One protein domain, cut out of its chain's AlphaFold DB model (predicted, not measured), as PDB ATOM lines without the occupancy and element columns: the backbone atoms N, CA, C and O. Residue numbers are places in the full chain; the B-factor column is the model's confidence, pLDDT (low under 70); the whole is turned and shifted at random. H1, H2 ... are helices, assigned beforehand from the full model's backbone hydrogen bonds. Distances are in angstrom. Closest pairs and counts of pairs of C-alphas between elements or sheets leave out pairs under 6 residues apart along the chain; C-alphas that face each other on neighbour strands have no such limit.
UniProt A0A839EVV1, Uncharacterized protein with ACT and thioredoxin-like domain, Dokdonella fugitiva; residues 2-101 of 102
ATOM      1  N   GLN A   2      45.170  -3.902  -2.643       72.38
ATOM      2  CA  GLN A   2      45.955  -4.141  -3.870       72.38
ATOM      3  C   GLN A   2      45.417  -5.261  -4.780       72.38
ATOM      4  O   GLN A   2      45.366  -5.082  -5.989       72.38
ATOM      5  N   THR A   3      44.959  -6.386  -4.223       78.94
ATOM      6  CA  THR A   3      44.374  -7.492  -5.009       78.94
ATOM      7  C   THR A   3      43.141  -7.062  -5.803       78.94
ATOM      8  O   THR A   3      42.998  -7.426  -6.964       78.94
ATOM      9  N   PHE A   4      42.287  -6.222  -5.213       82.75
ATOM     10  CA  PHE A   4      41.120  -5.659  -5.890       82.75
ATOM     11  C   PHE A   4      41.518  -4.772  -7.080       82.75
ATOM     12  O   PHE A   4      40.970  -4.927  -8.168       82.75
ATOM     13  N   LEU A   5      42.515  -3.898  -6.905       76.38
ATOM     14  CA  LEU A   5      43.027  -3.037  -7.981       76.38
ATOM     15  C   LEU A   5      43.658  -3.849  -9.120       76.38
ATOM     16  O   LEU A   5      43.453  -3.521 -10.288       76.38
ATOM     17  N   ALA A   6      44.365  -4.935  -8.798       75.06
ATOM     18  CA  ALA A   6      44.927  -5.835  -9.802       75.06
ATOM     19  C   ALA A   6      43.828  -6.526 -10.629       75.06
ATOM     20  O   ALA A   6      43.887  -6.512 -11.857       75.06
ATOM     21  N   ILE A   7      42.790  -7.059  -9.973       82.56
ATOM     22  CA  ILE A   7      41.639  -7.681 -10.651       82.56
ATOM     23  C   ILE A   7      40.936  -6.664 -11.560       82.56
ATOM     24  O   ILE A   7      40.644  -6.967 -12.719       82.56
ATOM     25  N   LEU A   8      40.715  -5.442 -11.068       80.25
ATOM     26  CA  LEU A   8      40.057  -4.380 -11.829       80.25
ATOM     27  C   LEU A   8      40.885  -3.947 -13.051       80.25
ATOM     28  O   LEU A   8      40.340  -3.767 -14.139       80.25
ATOM     29  N   SER A   9      42.208  -3.839 -12.895       73.31
ATOM     30  CA  SER A   9      43.133  -3.523 -13.988       73.31
ATOM     31  C   SER A   9      43.125  -4.595 -15.079       73.31
ATOM     32  O   SER A   9      43.150  -4.254 -16.262       73.31
ATOM     33  N   VAL A  10      43.079  -5.879 -14.708       80.94
ATOM     34  CA  VAL A  10      43.011  -6.989 -15.672       80.94
ATOM     35  C   VAL A  10      41.666  -6.992 -16.400       80.94
ATOM     36  O   VAL A  10      41.641  -7.117 -17.623       80.94
ATOM     37  N   LEU A  11      40.558  -6.782 -15.683       84.38
ATOM     38  CA  LEU A  11      39.221  -6.670 -16.279       84.38
ATOM     39  C   LEU A  11      39.148  -5.550 -17.324       84.38
ATOM     40  O   LEU A  11      38.659  -5.776 -18.430       84.38
ATOM     41  N   LEU A  12      39.676  -4.365 -17.005       78.62
ATOM     42  CA  LEU A  12      39.727  -3.232 -17.933       78.62
ATOM     43  C   LEU A  12      40.600  -3.521 -19.159       78.62
ATOM     44  O   LEU A  12      40.236  -3.136 -20.271       78.62
ATOM     45  N   LEU A  13      41.720  -4.224 -18.978       78.06
ATOM     46  CA  LEU A  13      42.587  -4.624 -20.085       78.06
ATOM     47  C   LEU A  13      41.869  -5.589 -21.039       78.06
ATOM     48  O   LEU A  13      41.897  -5.391 -22.255       78.06
ATOM     49  N   VAL A  14      41.191  -6.604 -20.492       83.06
ATOM     50  CA  VAL A  14      40.410  -7.579 -21.270       83.06
ATOM     51  C   VAL A  14      39.265  -6.886 -22.006       83.06
ATOM     52  O   VAL A  14      39.049  -7.153 -23.189       83.06
ATOM     53  N   LEU A  15      38.574  -5.953 -21.348       82.19
ATOM     54  CA  LEU A  15      37.505  -5.171 -21.965       82.19
ATOM     55  C   LEU A  15      38.037  -4.314 -23.125       82.19
ATOM     56  O   LEU A  15      37.461  -4.327 -24.213       82.19
ATOM     57  N   GLY A  16      39.165  -3.627 -22.927       74.69
ATOM     58  CA  GLY A  16      39.822  -2.844 -23.976       74.69
ATOM     59  C   GLY A  16      40.218  -3.699 -25.183       74.69
ATOM     60  O   GLY A  16      39.914  -3.335 -26.318       74.69
ATOM     61  N   ALA A  17      40.816  -4.870 -24.942       78.25
ATOM     62  CA  ALA A  17      41.191  -5.814 -25.995       78.25
ATOM     63  C   ALA A  17      39.971  -6.374 -26.750       78.25
ATOM     64  O   ALA A  17      39.996  -6.486 -27.976       78.25
ATOM     65  N   MET A  18      38.883  -6.681 -26.038       80.94
ATOM     66  CA  MET A  18      37.633  -7.144 -26.641       80.94
ATOM     67  C   MET A  18      37.025  -6.080 -27.563       80.94
ATOM     68  O   MET A  18      36.623  -6.393 -28.685       80.94
ATOM     69  N   VAL A  19      36.981  -4.818 -27.127       78.38
ATOM     70  CA  VAL A  19      36.449  -3.724 -27.953       78.38
ATOM     71  C   VAL A  19      37.354  -3.452 -29.159       78.38
ATOM     72  O   VAL A  19      36.840  -3.267 -30.262       78.38
ATOM     73  N   ALA A  20      38.680  -3.515 -28.997       74.44
ATOM     74  CA  ALA A  20      39.622  -3.413 -30.116       74.44
ATOM     75  C   ALA A  20      39.387  -4.523 -31.161       74.44
ATOM     76  O   ALA A  20      39.316  -4.253 -32.363       74.44
ATOM     77  N   ALA A  21      39.174  -5.766 -30.712       79.19
ATOM     78  CA  ALA A  21      38.853  -6.892 -31.590       79.19
ATOM     79  C   ALA A  21      37.513  -6.702 -32.323       79.19
ATOM     80  O   ALA A  21      37.417  -6.979 -33.523       79.19
ATOM     81  N   LEU A  22      36.488  -6.177 -31.639       79.94
ATOM     82  CA  LEU A  22      35.206  -5.827 -32.260       79.94
ATOM     83  C   LEU A  22      35.369  -4.723 -33.312       79.94
ATOM     84  O   LEU A  22      34.843  -4.865 -34.417       79.94
ATOM     85  N   ASN A  23      36.147  -3.675 -33.022       76.81
ATOM     86  CA  ASN A  23      36.471  -2.620 -33.985       76.81
ATOM     87  C   ASN A  23      37.177  -3.199 -35.226       76.81
ATOM     88  O   ASN A  23      36.831  -2.843 -36.357       76.81
ATOM     89  N   TRP A  24      38.091  -4.155 -35.044       72.44
ATOM     90  CA  TRP A  24      38.735  -4.887 -36.142       72.44
ATOM     91  C   TRP A  24      37.735  -5.693 -36.978       72.44
ATOM     92  O   TRP A  24      37.743  -5.613 -38.210       72.44
ATOM     93  N   GLY A  25      36.830  -6.423 -36.322       77.06
ATOM     94  CA  GLY A  25      35.755  -7.166 -36.979       77.06
ATOM     95  C   GLY A  25      34.828  -6.256 -37.789       77.06
ATOM     96  O   GLY A  25      34.514  -6.556 -38.943       77.06
ATOM     97  N   CYS A  26      34.458  -5.103 -37.232       76.69
ATOM     98  CA  CYS A  26      33.670  -4.071 -37.901       76.69
ATOM     99  C   CYS A  26      34.367  -3.525 -39.155       76.69
ATOM    100  O   CYS A  26      33.721  -3.386 -40.198       76.69
ATOM    101  N   ILE A  27      35.675  -3.264 -39.098       72.31
ATOM    102  CA  ILE A  27      36.449  -2.803 -40.262       72.31
ATOM    103  C   ILE A  27      36.586  -3.904 -41.308       72.31
ATOM    104  O   ILE A  27      36.363  -3.646 -42.491       72.31
ATOM    105  N   ALA A  28      36.899  -5.135 -40.903       77.25
ATOM    106  CA  ALA A  28      36.997  -6.266 -41.820       77.25
ATOM    107  C   ALA A  28      35.658  -6.523 -42.534       77.25
ATOM    108  O   ALA A  28      35.624  -6.739 -43.752       77.25
ATOM    109  N   ALA A  29      34.547  -6.436 -41.798       76.06
ATOM    110  CA  ALA A  29      33.202  -6.514 -42.353       76.06
ATOM    111  C   ALA A  29      32.922  -5.339 -43.300       76.06
ATOM    112  O   ALA A  29      32.471  -5.566 -44.422       76.06
ATOM    113  N   SER A  30      33.252  -4.107 -42.903       72.25
ATOM    114  CA  SER A  30      33.110  -2.914 -43.747       72.25
ATOM    115  C   SER A  30      33.882  -3.057 -45.061       72.25
ATOM    116  O   SER A  30      33.320  -2.841 -46.133       72.25
ATOM    117  N   HIS A  31      35.126  -3.536 -45.012       71.19
ATOM    118  CA  HIS A  31      35.947  -3.769 -46.197       71.19
ATOM    119  C   HIS A  31      35.360  -4.869 -47.102       71.19
ATOM    120  O   HIS A  31      35.326  -4.719 -48.326       71.19
ATOM    121  N   ARG A  32      34.822  -5.954 -46.522       76.25
ATOM    122  CA  ARG A  32      34.092  -6.992 -47.277       76.25
ATOM    123  C   ARG A  32      32.809  -6.453 -47.919       76.25
ATOM    124  O   ARG A  32      32.529  -6.803 -49.064       76.25
ATOM    125  N   PHE A  33      32.050  -5.602 -47.229       73.56
ATOM    126  CA  PHE A  33      30.842  -4.974 -47.778       73.56
ATOM    127  C   PHE A  33      31.166  -3.953 -48.870       73.56
ATOM    128  O   PHE A  33      30.470  -3.916 -49.885       73.56
ATOM    129  N   HIS A  34      32.268  -3.212 -48.727       70.00
ATOM    130  CA  HIS A  34      32.749  -2.284 -49.748       70.00
ATOM    131  C   HIS A  34      33.122  -3.014 -51.043       70.00
ATOM    132  O   HIS A  34      32.718  -2.590 -52.123       70.00
ATOM    133  N   ARG A  35      33.791  -4.174 -50.942       75.38
ATOM    134  CA  ARG A  35      34.069  -5.046 -52.101       75.38
ATOM    135  C   ARG A  35      32.807  -5.583 -52.782       75.38
ATOM    136  O   ARG A  35      32.858  -5.921 -53.956       75.38
ATOM    137  N   ARG A  36      31.686  -5.662 -52.062       78.19
ATOM    138  CA  ARG A  36      30.377  -6.084 -52.589       78.19
ATOM    139  C   ARG A  36      29.503  -4.907 -53.046       78.19
ATOM    140  O   ARG A  36      28.346  -5.122 -53.383       78.19
ATOM    141  N   GLY A  37      30.019  -3.673 -53.029       73.94
ATOM    142  CA  GLY A  37      29.286  -2.472 -53.446       73.94
ATOM    143  C   GLY A  37      28.214  -1.989 -52.460       73.94
ATOM    144  O   GLY A  37      27.526  -1.006 -52.734       73.94
ATOM    145  N   VAL A  38      28.077  -2.625 -51.292       69.69
ATOM    146  CA  VAL A  38      27.085  -2.245 -50.280       69.69
ATOM    147  C   VAL A  38      27.679  -1.146 -49.403       69.69
ATOM    148  O   VAL A  38      28.478  -1.403 -48.501       69.69
ATOM    149  N   LYS A  39      27.285   0.105 -49.659       60.09
ATOM    150  CA  LYS A  39      27.665   1.261 -48.833       60.09
ATOM    151  C   LYS A  39      26.865   1.266 -47.529       60.09
ATOM    152  O   LYS A  39      25.903   2.013 -47.387       60.09
ATOM    153  N   ARG A  40      27.256   0.428 -46.567       58.50
ATOM    154  CA  ARG A  40      26.738   0.488 -45.192       58.50
ATOM    155  C   ARG A  40      27.754   1.203 -44.306       58.50
ATOM    156  O   ARG A  40      28.927   0.834 -44.291       58.50
ATOM    157  N   HIS A  41      27.314   2.241 -43.602       59.81
ATOM    158  CA  HIS A  41      28.180   2.981 -42.690       59.81
ATOM    159  C   HIS A  41      28.378   2.146 -41.419       59.81
ATOM    160  O   HIS A  41      27.412   1.826 -40.731       59.81
ATOM    161  N   VAL A  42      29.616   1.737 -41.151       60.56
ATOM    162  CA  VAL A  42      29.988   1.039 -39.917       60.56
ATOM    163  C   VAL A  42      30.750   2.042 -39.065       60.56
ATOM    164  O   VAL A  42      31.805   2.515 -39.483       60.56
ATOM    165  N   SER A  43      30.185   2.402 -37.914       60.78
ATOM    166  CA  SER A  43      30.818   3.314 -36.963       60.78
ATOM    167  C   SER A  43      31.696   2.504 -36.014       60.78
ATOM    168  O   SER A  43      31.187   1.720 -35.216       60.78
ATOM    169  N   THR A  44      33.014   2.639 -36.136       61.34
ATOM    170  CA  THR A  44      33.963   2.147 -35.128       61.34
ATOM    171  C   THR A  44      34.045   3.141 -33.980       61.34
ATOM    172  O   THR A  44      33.969   4.346 -34.223       61.34
ATOM    173  N   ILE A  45      34.266   2.667 -32.753       67.94
ATOM    174  CA  ILE A  45      34.401   3.534 -31.573       67.94
ATOM    175  C   ILE A  45      35.870   3.517 -31.101       67.94
ATOM    176  O   ILE A  45      36.202   2.749 -30.198       67.94
ATOM    177  N   PRO A  46      36.766   4.326 -31.710       63.62
ATOM    178  CA  PRO A  46      38.215   4.323 -31.438       63.62
ATOM    179  C   PRO A  46      38.604   4.644 -29.998       63.62
ATOM    180  O   PRO A  46      39.642   4.215 -29.508       63.62
ATOM    181  N   LEU A  47      37.789   5.454 -29.328       67.31
ATOM    182  CA  LEU A  47      38.132   6.012 -28.024       67.31
ATOM    183  C   LEU A  47      37.958   5.005 -26.885       67.31
ATOM    184  O   LEU A  47      38.642   5.113 -25.873       67.31
ATOM    185  N   VAL A  48      37.072   4.016 -27.026       72.31
ATOM    186  CA  VAL A  48      36.734   3.105 -25.920       72.31
ATOM    187  C   VAL A  48      37.907   2.188 -25.542       72.31
ATOM    188  O   VAL A  48      38.209   2.114 -24.348       72.31
ATOM    189  N   PRO A  49      38.629   1.549 -26.486       69.00
ATOM    190  CA  PRO A  49      39.802   0.737 -26.151       69.00
ATOM    191  C   PRO A  49      40.915   1.556 -25.504       69.00
ATOM    192  O   PRO A  49      41.487   1.134 -24.500       69.00
ATOM    193  N   GLN A  50      41.172   2.760 -26.023       72.31
ATOM    194  CA  GLN A  50      42.187   3.654 -25.469       72.31
ATOM    195  C   GLN A  50      41.847   4.104 -24.051       72.31
ATOM    196  O   GLN A  50      42.717   4.068 -23.185       72.31
ATOM    197  N   LEU A  51      40.590   4.477 -23.791       75.94
ATOM    198  CA  LEU A  51      40.145   4.847 -22.450       75.94
ATOM    199  C   LEU A  51      40.273   3.665 -21.484       75.94
ATOM    200  O   LEU A  51      40.813   3.837 -20.395       75.94
ATOM    201  N   CYS A  52      39.865   2.456 -21.882       74.50
ATOM    202  CA  CYS A  52      39.984   1.268 -21.029       74.50
ATOM    203  C   CYS A  52      41.442   0.974 -20.646       74.50
ATOM    204  O   CYS A  52      41.739   0.743 -19.474       74.50
ATOM    205  N   VAL A  53      42.362   1.037 -21.610       71.81
ATOM    206  CA  VAL A  53      43.784   0.736 -21.377       71.81
ATOM    207  C   VAL A  53      44.477   1.864 -20.617       71.81
ATOM    208  O   VAL A  53      45.293   1.581 -19.742       71.81
ATOM    209  N   LEU A  54      44.108   3.125 -20.861       75.06
ATOM    210  CA  LEU A  54      44.571   4.264 -20.065       75.06
ATOM    211  C   LEU A  54      44.153   4.118 -18.602       75.06
ATOM    212  O   LEU A  54      44.981   4.258 -17.705       75.06
ATOM    213  N   THR A  55      42.888   3.773 -18.364       75.25
ATOM    214  CA  THR A  55      42.365   3.586 -17.006       75.25
ATOM    215  C   THR A  55      43.063   2.407 -16.325       75.25
ATOM    216  O   THR A  55      43.495   2.529 -15.179       75.25
ATOM    217  N   ALA A  56      43.269   1.296 -17.044       74.44
ATOM    218  CA  ALA A  56      44.031   0.149 -16.555       74.44
ATOM    219  C   ALA A  56      45.481   0.522 -16.200       74.44
ATOM    220  O   ALA A  56      45.961   0.140 -15.138       74.44
ATOM    221  N   ALA A  57      46.167   1.306 -17.036       75.06
ATOM    222  CA  ALA A  57      47.536   1.751 -16.779       75.06
ATOM    223  C   ALA A  57      47.631   2.682 -15.557       75.06
ATOM    224  O   ALA A  57      48.524   2.504 -14.726       75.06
ATOM    225  N   ILE A  58      46.688   3.619 -15.398       78.12
ATOM    226  CA  ILE A  58      46.617   4.506 -14.224       78.12
ATOM    227  C   ILE A  58      46.431   3.672 -12.953       78.12
ATOM    228  O   ILE A  58      47.198   3.819 -12.004       78.12
ATOM    229  N   ILE A  59      45.481   2.734 -12.951       75.44
ATOM    230  CA  ILE A  59      45.252   1.838 -11.808       75.44
ATOM    231  C   ILE A  59      46.490   0.977 -11.526       75.44
ATOM    232  O   ILE A  59      46.869   0.809 -10.366       75.44
ATOM    233  N   SER A  60      47.151   0.476 -12.574       72.44
ATOM    234  CA  SER A  60      48.374  -0.321 -12.454       72.44
ATOM    235  C   SER A  60      49.533   0.463 -11.836       72.44
ATOM    236  O   SER A  60      50.317  -0.105 -11.082       72.44
ATOM    237  N   SER A  61      49.618   1.773 -12.083       72.81
ATOM    238  CA  SER A  61      50.674   2.631 -11.524       72.81
ATOM    239  C   SER A  61      50.576   2.830 -10.006       72.81
ATOM    240  O   SER A  61      51.574   3.128  -9.357       72.81
ATOM    241  N   HIS A  62      49.391   2.616  -9.421       75.56
ATOM    242  CA  HIS A  62      49.179   2.662  -7.973       75.56
ATOM    243  C   HIS A  62      49.536   1.344  -7.260       75.56
ATOM    244  O   HIS A  62      49.432   1.258  -6.033       75.56
ATOM    245  N   LEU A  63      49.942   0.303  -7.997       72.94
ATOM    246  CA  LEU A  63      50.445  -0.948  -7.429       72.94
ATOM    247  C   LEU A  63      51.959  -0.863  -7.190       72.94
ATOM    248  O   LEU A  63      52.694  -0.279  -7.978       72.94
ATOM    249  N   VAL A  64      52.430  -1.504  -6.113       67.00
ATOM    250  CA  VAL A  64      53.865  -1.567  -5.746       67.00
ATOM    251  C   VAL A  64      54.709  -2.182  -6.868       67.00
ATOM    252  O   VAL A  64      55.853  -1.784  -7.072       67.00
ATOM    253  N   HIS A  65      54.121  -3.103  -7.632       68.00
ATOM    254  CA  HIS A  65      54.675  -3.602  -8.883       68.00
ATOM    255  C   HIS A  65      53.691  -3.305 -10.021       68.00
ATOM    256  O   HIS A  65      52.633  -3.941 -10.076       68.00
ATOM    257  N   PRO A  66      53.999  -2.347 -10.913       64.44
ATOM    258  CA  PRO A  66      53.141  -2.053 -12.050       64.44
ATOM    259  C   PRO A  66      53.108  -3.265 -12.986       64.44
ATOM    260  O   PRO A  66      54.127  -3.682 -13.533       64.44
ATOM    261  N   LEU A  67      51.917  -3.840 -13.151       67.38
ATOM    262  CA  LEU A  67      51.662  -4.988 -14.028       67.38
ATOM    263  C   LEU A  67      51.676  -4.591 -15.507       67.38
ATOM    264  O   LEU A  67      51.929  -5.429 -16.371       67.38
ATOM    265  N   LEU A  68      51.374  -3.324 -15.798       65.94
ATOM    266  CA  LEU A  68      51.280  -2.797 -17.152       65.94
ATOM    267  C   LEU A  68      52.411  -1.800 -17.411       65.94
ATOM    268  O   LEU A  68      52.411  -0.704 -16.845       65.94
ATOM    269  N   PRO A  69      53.380  -2.150 -18.267       68.00
ATOM    270  CA  PRO A  69      54.425  -1.219 -18.650       68.00
ATOM    271  C   PRO A  69      53.847  -0.134 -19.570       68.00
ATOM    272  O   PRO A  69      53.037  -0.424 -20.442       68.00
ATOM    273  N   ALA A  70      54.293   1.117 -19.428       66.56
ATOM    274  CA  ALA A  70      53.739   2.271 -20.155       66.56
ATOM    275  C   ALA A  70      53.733   2.122 -21.694       66.56
ATOM    276  O   ALA A  70      52.940   2.766 -22.382       66.56
ATOM    277  N   TRP A  71      54.577   1.247 -22.251       67.56
ATOM    278  CA  TRP A  71      54.582   0.932 -23.680       67.56
ATOM    279  C   TRP A  71      53.321   0.183 -24.150       67.56
ATOM    280  O   TRP A  71      52.978   0.262 -25.330       67.56
ATOM    281  N   SER A  72      52.580  -0.485 -23.257       67.12
ATOM    282  CA  SER A  72      51.344  -1.201 -23.606       67.12
ATOM    283  C   SER A  72      50.238  -0.261 -24.100       67.12
ATOM    284  O   SER A  72      49.402  -0.665 -24.907       67.12
ATOM    285  N   LEU A  73      50.261   1.009 -23.678       65.81
ATOM    286  CA  LEU A  73      49.373   2.059 -24.192       65.81
ATOM    287  C   LEU A  73      49.630   2.334 -25.676       65.81
ATOM    288  O   LEU A  73      48.692   2.438 -26.466       65.81
ATOM    289  N   TRP A  74      50.905   2.398 -26.058       66.25
ATOM    290  CA  TRP A  74      51.317   2.601 -27.444       66.25
ATOM    291  C   TRP A  74      50.985   1.385 -28.305       66.25
ATOM    292  O   TRP A  74      50.504   1.550 -29.421       66.25
ATOM    293  N   ALA A  75      51.158   0.171 -27.775       68.06
ATOM    294  CA  ALA A  75      50.787  -1.053 -28.481       68.06
ATOM    295  C   ALA A  75      49.291  -1.076 -28.833       68.06
ATOM    296  O   ALA A  75      48.934  -1.364 -29.971       68.06
ATOM    297  N   VAL A  76      48.420  -0.695 -27.894       67.00
ATOM    298  CA  VAL A  76      46.975  -0.621 -28.156       67.00
ATOM    299  C   VAL A  76      46.659   0.503 -29.137       67.00
ATOM    300  O   VAL A  76      45.899   0.281 -30.069       67.00
ATOM    301  N   ALA A  77      47.294   1.671 -29.008       65.25
ATOM    302  CA  ALA A  77      47.106   2.769 -29.957       65.25
ATOM    303  C   ALA A  77      47.536   2.416 -31.397       65.25
ATOM    304  O   ALA A  77      46.915   2.893 -32.344       65.25
ATOM    305  N   VAL A  78      48.570   1.585 -31.570       66.88
ATOM    306  CA  VAL A  78      49.042   1.115 -32.887       66.88
ATOM    307  C   VAL A  78      48.175  -0.024 -33.429       66.88
ATOM    308  O   VAL A  78      47.944  -0.104 -34.633       66.88
ATOM    309  N   VAL A  79      47.686  -0.916 -32.569       67.69
ATOM    310  CA  VAL A  79      46.813  -2.021 -32.993       67.69
ATOM    311  C   VAL A  79      45.417  -1.521 -33.365       67.69
ATOM    312  O   VAL A  79      44.769  -2.136 -34.208       67.69
ATOM    313  N   GLU A  80      44.973  -0.410 -32.776       67.94
ATOM    314  CA  GLU A  80      43.644   0.172 -32.937       67.94
ATOM    315  C   GLU A  80      43.496   0.878 -34.312       67.94
ATOM    316  O   GLU A  80      43.932   2.016 -34.518       67.94
ATOM    317  N   PRO A  81      42.846   0.234 -35.298       61.72
ATOM    318  CA  PRO A  81      42.812   0.696 -36.693       61.72
ATOM    319  C   PRO A  81      41.958   1.958 -36.899       61.72
ATOM    320  O   PRO A  81      42.093   2.680 -37.888       61.72
ATOM    321  N   SER A  82      41.062   2.231 -35.958       61.50
ATOM    322  CA  SER A  82      40.164   3.381 -35.939       61.50
ATOM    323  C   SER A  82      40.922   4.698 -35.673       61.50
ATOM    324  O   SER A  82      40.496   5.743 -36.167       61.50
ATOM    325  N   LEU A  83      42.100   4.667 -35.027       64.44
ATOM    326  CA  LEU A  83      42.997   5.835 -34.958       64.44
ATOM    327  C   LEU A  83      43.651   6.155 -36.295       64.44
ATOM    328  O   LEU A  83      43.726   7.326 -36.669       64.44
ATOM    329  N   PHE A  84      44.076   5.135 -37.041       65.88
ATOM    330  CA  PHE A  84      44.603   5.345 -38.389       65.88
ATOM    331  C   PHE A  84      43.545   5.956 -39.304       65.88
ATOM    332  O   PHE A  84      43.858   6.849 -40.087       65.88
ATOM    333  N   GLN A  85      42.281   5.542 -39.169       63.88
ATOM    334  CA  GLN A  85      41.183   6.174 -39.900       63.88
ATOM    335  C   GLN A  85      41.032   7.654 -39.530       63.88
ATOM    336  O   GLN A  85      40.990   8.486 -40.435       63.88
ATOM    337  N   ILE A  86      41.023   8.008 -38.237       64.56
ATOM    338  CA  ILE A  86      40.955   9.415 -37.795       64.56
ATOM    339  C   ILE A  86      42.128  10.232 -38.348       64.56
ATOM    340  O   ILE A  86      41.912  11.337 -38.841       64.56
ATOM    341  N   ALA A  87      43.349   9.692 -38.325       66.69
ATOM    342  CA  ALA A  87      44.528  10.366 -38.867       66.69
ATOM    343  C   ALA A  87      44.466  10.541 -40.398       66.69
ATOM    344  O   ALA A  87      44.967  11.530 -40.935       66.69
ATOM    345  N   TYR A  88      43.818   9.616 -41.113       68.00
ATOM    346  CA  TYR A  88      43.708   9.648 -42.575       68.00
ATOM    347  C   TYR A  88      42.542  10.516 -43.090       68.00
ATOM    348  O   TYR A  88      42.595  11.046 -44.204       68.00
ATOM    349  N   TYR A  89      41.494  10.712 -42.285       69.00
ATOM    350  CA  TYR A  89      40.342  11.560 -42.613       69.00
ATOM    351  C   TYR A  89      40.686  13.014 -43.005       69.00
ATOM    352  O   TYR A  89      40.155  13.478 -44.021       69.00
ATOM    353  N   PRO A  90      41.560  13.758 -42.293       71.25
ATOM    354  CA  PRO A  90      41.918  15.122 -42.684       71.25
ATOM    355  C   PRO A  90      42.632  15.171 -44.041       71.25
ATOM    356  O   PRO A  90      42.314  16.032 -44.860       71.25
ATOM    357  N   LEU A  91      43.514  14.209 -44.336       73.44
ATOM    358  CA  LEU A  91      44.158  14.087 -45.652       73.44
ATOM    359  C   LEU A  91      43.130  13.845 -46.767       73.44
ATOM    360  O   LEU A  91      43.192  14.478 -47.824       73.44
ATOM    361  N   PHE A  92      42.146  12.977 -46.525       71.31
ATOM    362  CA  PHE A  92      41.066  12.725 -47.479       71.31
ATOM    363  C   PHE A  92      40.193  13.970 -47.722       71.31
ATOM    364  O   PHE A  92      39.859  14.284 -48.867       71.31
ATOM    365  N   LEU A  93      39.852  14.713 -46.663       72.81
ATOM    366  CA  LEU A  93      39.063  15.946 -46.760       72.81
ATOM    367  C   LEU A  93      39.813  17.061 -47.499       72.81
ATOM    368  O   LEU A  93      39.216  17.744 -48.336       72.81
ATOM    369  N   LEU A  94      41.117  17.213 -47.252       77.69
ATOM    370  CA  LEU A  94      41.970  18.164 -47.973       77.69
ATOM    371  C   LEU A  94      42.014  17.850 -49.476       77.69
ATOM    372  O   LEU A  94      41.847  18.753 -50.297       77.69
ATOM    373  N   ARG A  95      42.133  16.567 -49.842       71.00
ATOM    374  CA  ARG A  95      42.155  16.113 -51.244       71.00
ATOM    375  C   ARG A  95      40.808  16.266 -51.959       71.00
ATOM    376  O   ARG A  95      40.762  16.505 -53.163       71.00
ATOM    377  N   ARG A  96      39.686  16.159 -51.239       65.94
ATOM    378  CA  ARG A  96      38.359  16.475 -51.802       65.94
ATOM    379  C   ARG A  96      38.191  17.967 -52.070       65.94
ATOM    380  O   ARG A  96      37.608  18.336 -53.086       65.94
ATOM    381  N   ARG A  97      38.709  18.823 -51.184       66.44
ATOM    382  CA  ARG A  97      38.653  20.282 -51.360       66.44
ATOM    383  C   ARG A  97      39.437  20.758 -52.582       66.44
ATOM    384  O   ARG A  97      38.999  21.709 -53.218       66.44
ATOM    385  N   SER A  98      40.556  20.112 -52.916       66.56
ATOM    386  CA  SER A  98      41.347  20.478 -54.099       66.56
ATOM    387  C   SER A  98      40.639  20.147 -55.415       66.56
ATOM    388  O   SER A  98      40.732  20.931 -56.347       66.56
ATOM    389  N   HIS A  99      39.883  19.046 -55.482       60.06
ATOM    390  CA  HIS A  99      39.124  18.674 -56.685       60.06
ATOM    391  C   HIS A  99      37.849  19.495 -56.911       60.06
ATOM    392  O   HIS A  99      37.371  19.561 -58.032       60.06
ATOM    393  N   ALA A 100      37.285  20.115 -55.871       61.97
ATOM    394  CA  ALA A 100      36.082  20.946 -55.998       61.97
ATOM    395  C   ALA A 100      36.370  22.388 -56.466       61.97
ATOM    396  O   ALA A 100      35.440  23.180 -56.589       61.97
ATOM    397  N   ARG A 101      37.645  22.757 -56.656       58.62
ATOM    398  CA  ARG A 101      38.072  24.099 -57.100       58.62
ATOM    399  C   ARG A 101      38.590  24.150 -58.545       58.62
ATOM    400  O   ARG A 101      38.933  25.237 -58.998       58.62
TER     401      ARG A 101
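AT A GLANCE: This is residues 2 to 101 of the 102 residues of the protein "Uncharacterized protein with ACT and thioredoxin-like domain" of Dokdonella fugitiva (UniProt A0A839EVV1). One long helix, H1, runs most of the length; H2 folds back along part of it, and short H3 packs on H2. H4 slants away from H1, and residues 87 to 101 stick out. The printed part has 100 residues with four named helices, H1 to H4 in chain order; it is all helix and loose, radius of gyration of the C-alphas 17.6 A, spanning 59 by 29 by 15 A.

IN THESE COORDINATES: H1, residues 2 to 35, is 49.7 A long from C-alpha 2 at (45.955, -4.141, -3.870). H2 is residues 47 to 61, H3 71 to 79. H4, residues 81 to 99, kinked 32 degrees near 88, ends at C-alpha 99 (39.124, 18.674, -56.685).

HOW THE PARTS SIT: H1, with residues 5 to 20 alone, touches H2, a hairpin; closest C-alphas Gly 16 and Pro 49, 4.2 A. H2 and H3 touch, another hairpin; closest C-alphas Val 53 and Leu 73, 6.4 A. H1 and H4 only just touch, with 3 C-alpha pairs within 8 A; closest Trp 24 and Pro 81, 6.9 A. Every O i to N i+4 pair is within hydrogen-bond range in H1, H2 and H3, 12 of 15 in H4.

THE WHOLE: The farthest C-alphas, Thr 3 and Arg 101, are 61.2 A apart. The printed part has no cut; link H1 to H2 is long. pLDDT is under 70 in 43 residues, among them 64 to 89.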